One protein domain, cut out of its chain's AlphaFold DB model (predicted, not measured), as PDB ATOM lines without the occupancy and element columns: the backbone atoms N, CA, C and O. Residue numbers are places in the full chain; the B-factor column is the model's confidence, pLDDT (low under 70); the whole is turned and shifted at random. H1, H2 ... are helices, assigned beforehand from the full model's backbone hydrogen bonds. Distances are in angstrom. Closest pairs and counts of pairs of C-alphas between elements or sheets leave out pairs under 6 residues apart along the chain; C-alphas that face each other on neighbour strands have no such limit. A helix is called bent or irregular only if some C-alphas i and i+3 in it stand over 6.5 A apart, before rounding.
ATOM      1  N   ALA A   2     253.576 140.154 328.892       59.03
ATOM      2  CA  ALA A   2     252.349 140.883 329.272       59.03
ATOM      3  C   ALA A   2     251.179 140.024 329.813       59.03
ATOM      4  O   ALA A   2     250.467 140.444 330.718       59.03
ATOM      5  N   ASP A   3     251.025 138.791 329.328       67.19
ATOM      6  CA  ASP A   3     249.858 137.950 329.644       67.19
ATOM      7  C   ASP A   3     249.766 137.561 331.139       67.19
ATOM      8  O   ASP A   3     248.699 137.564 331.751       67.19
ATOM      9  N   ARG A   4     250.914 137.317 331.791       76.81
ATOM     10  CA  ARG A   4     250.951 136.980 333.229       76.81
ATOM     11  C   ARG A   4     250.535 138.152 334.114       76.81
ATOM     12  O   ARG A   4     249.863 137.939 335.121       76.81
ATOM     13  N   ASP A   5     250.914 139.366 333.729       80.00
ATOM     14  CA  ASP A   5     250.601 140.572 334.492       80.00
ATOM     15  C   ASP A   5     249.108 140.912 334.394       80.00
ATOM     16  O   ASP A   5     248.509 141.355 335.371       80.00
ATOM     17  N   ILE A   6     248.473 140.618 333.256       84.31
ATOM     18  CA  ILE A   6     247.029 140.799 333.063       84.31
ATOM     19  C   ILE A   6     246.213 139.783 333.844       84.31
ATOM     20  O   ILE A   6     245.210 140.143 334.464       84.31
ATOM     21  N   VAL A   7     246.628 138.517 333.841       84.19
ATOM     22  CA  VAL A   7     245.973 137.485 334.653       84.19
ATOM     23  C   VAL A   7     246.053 137.861 336.132       84.19
ATOM     24  O   VAL A   7     245.039 137.819 336.830       84.19
ATOM     25  N   LEU A   8     247.220 138.320 336.595       85.00
ATOM     26  CA  LEU A   8     247.394 138.786 337.968       85.00
ATOM     27  C   LEU A   8     246.553 140.036 338.267       85.00
ATOM     28  O   LEU A   8     245.919 140.106 339.316       85.00
ATOM     29  N   ALA A   9     246.492 141.005 337.352       85.25
ATOM     30  CA  ALA A   9     245.691 142.216 337.526       85.25
ATOM     31  C   ALA A   9     244.187 141.911 337.622       85.25
ATOM     32  O   ALA A   9     243.501 142.456 338.487       85.25
ATOM     33  N   ASN A  10     243.680 141.005 336.785       89.50
ATOM     34  CA  ASN A  10     242.285 140.565 336.836       89.50
ATOM     35  C   ASN A  10     241.976 139.766 338.111       89.50
ATOM     36  O   ASN A  10     240.901 139.926 338.685       89.50
ATOM     37  N   TYR A  11     242.923 138.955 338.588       90.38
ATOM     38  CA  TYR A  11     242.800 138.261 339.868       90.38
ATOM     39  C   TYR A  11     242.720 139.246 341.046       90.38
ATOM     40  O   TYR A  11     241.817 139.153 341.878       90.38
ATOM     41  N   MET A  12     243.610 140.243 341.085       88.94
ATOM     42  CA  MET A  12     243.602 141.289 342.115       88.94
ATOM     43  C   MET A  12     242.295 142.092 342.097       88.94
ATOM     44  O   MET A  12     241.723 142.360 343.150       88.94
ATOM     45  N   LEU A  13     241.793 142.432 340.910       91.81
ATOM     46  CA  LEU A  13     240.523 143.134 340.738       91.81
ATOM     47  C   LEU A  13     239.335 142.333 341.300       91.81
ATOM     48  O   LEU A  13     238.499 142.896 342.007       91.81
ATOM     49  N   ALA A  14     239.288 141.024 341.042       89.19
ATOM     50  CA  ALA A  14     238.258 140.142 341.589       89.19
ATOM     51  C   ALA A  14     238.335 140.041 343.123       89.19
ATOM     52  O   ALA A  14     237.301 140.047 343.792       89.19
ATOM     53  N   SER A  15     239.547 140.009 343.690       91.19
ATOM     54  CA  SER A  15     239.743 140.024 345.147       91.19
ATOM     55  C   SER A  15     239.230 141.321 345.774       91.19
ATOM     56  O   SER A  15     238.492 141.274 346.750       91.19
ATOM     57  N   ILE A  16     239.539 142.475 345.171       92.56
ATOM     58  CA  ILE A  16     239.073 143.783 345.660       92.56
ATOM     59  C   ILE A  16     237.541 143.848 345.671       92.56
ATOM     60  O   ILE A  16     236.947 144.316 346.638       92.56
ATOM     61  N   GLN A  17     236.881 143.364 344.615       93.25
ATOM     62  CA  GLN A  17     235.416 143.334 344.557       93.25
ATOM     63  C   GLN A  17     234.811 142.408 345.622       93.25
ATOM     64  O   GLN A  17     233.797 142.757 346.228       93.25
ATOM     65  N   LYS A  18     235.444 141.258 345.883       92.75
ATOM     66  CA  LYS A  18     235.027 140.319 346.932       92.75
ATOM     67  C   LYS A  18     235.138 140.943 348.324       92.75
ATOM     68  O   LYS A  18     234.189 140.852 349.100       92.75
ATOM     69  N   ASP A  19     236.247 141.621 348.607       93.25
ATOM     70  CA  ASP A  19     236.462 142.299 349.885       93.25
ATOM     71  C   ASP A  19     235.457 143.443 350.067       93.25
ATOM     72  O   ASP A  19     234.822 143.547 351.111       93.25
ATOM     73  N   LEU A  20     235.209 144.253 349.030       94.12
ATOM     74  CA  LEU A  20     234.177 145.297 349.073       94.12
ATOM     75  C   LEU A  20     232.778 144.729 349.354       94.12
ATOM     76  O   LEU A  20     232.011 145.346 350.095       94.12
ATOM     77  N   GLY A  21     232.454 143.558 348.794       92.81
ATOM     78  CA  GLY A  21     231.215 142.836 349.092       92.81
ATOM     79  C   GLY A  21     231.138 142.429 350.562       92.81
ATOM     80  O   GLY A  21     230.167 142.754 351.238       92.81
ATOM     81  N   PHE A  22     232.207 141.835 351.093       96.56
ATOM     82  CA  PHE A  22     232.305 141.482 352.511       96.56
ATOM     83  C   PHE A  22     232.150 142.702 353.433       96.56
ATOM     84  O   PHE A  22     231.439 142.632 354.437       96.56
ATOM     85  N   LEU A  23     232.780 143.836 353.106       94.62
ATOM     86  CA  LEU A  23     232.631 145.063 353.893       94.62
ATOM     87  C   LEU A  23     231.188 145.583 353.876       94.62
ATOM     88  O   LEU A  23     230.703 146.061 354.903       94.62
ATOM     89  N   LYS A  24     230.495 145.486 352.738       93.62
ATOM     90  CA  LYS A  24     229.080 145.858 352.632       93.62
ATOM     91  C   LYS A  24     228.193 144.929 353.464       93.62
ATOM     92  O   LYS A  24     227.358 145.411 354.226       93.62
ATOM     93  N   ASP A  25     228.385 143.620 353.340       94.12
ATOM     94  CA  ASP A  25     227.544 142.611 353.995       94.12
ATOM     95  C   ASP A  25     227.656 142.675 355.525       94.12
ATOM     96  O   ASP A  25     226.668 142.490 356.234       94.12
ATOM     97  N   ASN A  26     228.835 143.038 356.037       94.25
ATOM     98  CA  ASN A  26     229.074 143.243 357.467       94.25
ATOM     99  C   ASN A  26     228.827 144.689 357.937       94.25
ATOM    100  O   ASN A  26     229.263 145.067 359.022       94.25
ATOM    101  N   GLN A  27     228.141 145.511 357.135       92.62
ATOM    102  CA  GLN A  27     227.772 146.897 357.454       92.62
ATOM    103  C   GLN A  27     228.945 147.859 357.730       92.62
ATOM    104  O   GLN A  27     228.738 148.951 358.258       92.62
ATOM    105  N   PHE A  28     230.172 147.506 357.337       94.38
ATOM    106  CA  PHE A  28     231.329 148.407 357.404       94.38
ATOM    107  C   PHE A  28     231.347 149.426 356.259       94.38
ATOM    108  O   PHE A  28     232.008 150.459 356.359       94.38
ATOM    109  N   LEU A  29     230.621 149.143 355.175       93.44
ATOM    110  CA  LEU A  29     230.483 150.021 354.022       93.44
ATOM    111  C   LEU A  29     229.003 150.210 353.684       93.44
ATOM    112  O   LEU A  29     228.275 149.241 353.473       93.44
ATOM    113  N   ASP A  30     228.556 151.464 353.613       94.31
ATOM    114  CA  ASP A  30     227.188 151.777 353.199       94.31
ATOM    115  C   ASP A  30     226.925 151.322 351.752       94.31
ATOM    116  O   ASP A  30     227.815 151.356 350.897       94.31
ATOM    117  N   SER A  31     225.684 150.925 351.457       91.69
ATOM    118  CA  SER A  31     225.307 150.412 350.134       91.69
ATOM    119  C   SER A  31     225.519 151.429 349.011       91.69
ATOM    120  O   SER A  31     225.894 151.030 347.908       91.69
ATOM    121  N   GLN A  32     225.316 152.724 349.271       91.25
ATOM    122  CA  GLN A  32     225.572 153.776 348.290       91.25
ATOM    123  C   GLN A  32     227.071 153.883 348.004       91.25
ATOM    124  O   GLN A  32     227.487 153.828 346.850       91.25
ATOM    125  N   THR A  33     227.881 153.917 349.062       91.62
ATOM    126  CA  THR A  33     229.345 153.980 348.965       91.62
ATOM    127  C   THR A  33     229.924 152.751 348.253       91.62
ATOM    128  O   THR A  33     230.823 152.886 347.428       91.62
ATOM    129  N   TYR A  34     229.387 151.553 348.511       93.94
ATOM    130  CA  TYR A  34     229.764 150.331 347.795       93.94
ATOM    131  C   TYR A  34     229.520 150.456 346.288       93.94
ATOM    132  O   TYR A  34     230.425 150.198 345.497       93.94
ATOM    133  N   ASN A  35     228.317 150.875 345.885       92.94
ATOM    134  CA  ASN A  35     227.974 151.015 344.471       92.94
ATOM    135  C   ASN A  35     228.844 152.081 343.791       92.94
ATOM    136  O   ASN A  35     229.314 151.865 342.675       92.94
ATOM    137  N   ASP A  36     229.108 153.197 344.474       92.81
ATOM    138  CA  ASP A  36     229.970 154.264 343.965       92.81
ATOM    139  C   ASP A  36     231.408 153.768 343.746       92.81
ATOM    140  O   ASP A  36     231.993 154.029 342.697       92.81
ATOM    141  N   ILE A  37     231.969 152.994 344.684       90.38
ATOM    142  CA  ILE A  37     233.322 152.430 344.558       90.38
ATOM    143  C   ILE A  37     233.378 151.359 343.463       90.38
ATOM    144  O   ILE A  37     234.294 151.375 342.643       90.38
ATOM    145  N   VAL A  38     232.404 150.447 343.407       92.44
ATOM    146  CA  VAL A  38     232.367 149.380 342.391       92.44
ATOM    147  C   VAL A  38     232.245 149.957 340.981       92.44
ATOM    148  O   VAL A  38     232.916 149.471 340.073       92.44
ATOM    149  N   ASN A  39     231.480 151.034 340.798       91.25
ATOM    150  CA  ASN A  39     231.351 151.721 339.510       91.25
ATOM    151  C   ASN A  39     232.640 152.428 339.055       91.25
ATOM    152  O   ASN A  39     232.789 152.729 337.871       91.25
ATOM    153  N   LEU A  40     233.562 152.714 339.978       91.38
ATOM    154  CA  LEU A  40     234.871 153.299 339.674       91.38
ATOM    155  C   LEU A  40     235.928 152.241 339.339       91.38
ATOM    156  O   LEU A  40     236.983 152.587 338.802       91.38
ATOM    157  N   LEU A  41     235.672 150.970 339.654       89.25
ATOM    158  CA  LEU A  41     236.583 149.883 339.332       89.25
ATOM    159  C   LEU A  41     236.420 149.457 337.864       89.25
ATOM    160  O   LEU A  41     235.297 149.358 337.363       89.25
TER     161      LEU A  41
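This is residues 2 to 41 of the 365 residues of the protein "SH3 domain-containing protein" of Syncephalastrum racemosum (UniProt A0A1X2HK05). A lopsided helical hairpin: the long helix H1 makes nearly the whole length, and the much shorter H2 folds back beside the last part of it. The first residues of H1, 2 to 12, stick out free, with no partner beside them. The printed part has 40 residues with two named helices, H1 then H2, and no named strand; its class is all helix. It is loose, with a radius of gyration of the C-alphas of 12.1 A, and its C-alphas span 37 by 17 by 7 A, a rod.

The helix H1, residues 2 to 25, stands free over residues 2 to 12. Farther along, it touches the helix H2, residues 31 to 40, with residues 17 to 24 alone. The closest C-alphas of the two are those of Lys 24 and Ser 31, 6.4 A apart. Their lines stand at a shallow tilt of 11 degrees and run opposite ways, and the two form a helical hairpin. Their centres are 15.2 A apart. In both H1 and H2 every pair of O i and N i+4 is within hydrogen-bond range.

H1 begins with C-alpha 2 of Ala 2 at (252.349, 140.883, 329.272) and ends with C-alpha 25 of Asp 25 at (227.544, 142.611, 353.995), 35.1 A from first to last C-alpha. Five residues lie between the helices. H2 begins at Ser 31 and ends with C-alpha 40 of Leu 40 at (234.871, 153.299, 339.674), 14.5 A from first to last C-alpha. Neither helix is bent.

The two C-alphas farthest apart are those of Ala 2 and Gln 27, at 37.9 A. The C-alphas of the first and last printed residues, Ala 2 and Leu 41, are 20.8 A apart. The printed part has no cut, and the link from H1 to H2 is tight. The mean pLDDT of the printed part is 89.5, and residues 2 to 3 are under 70.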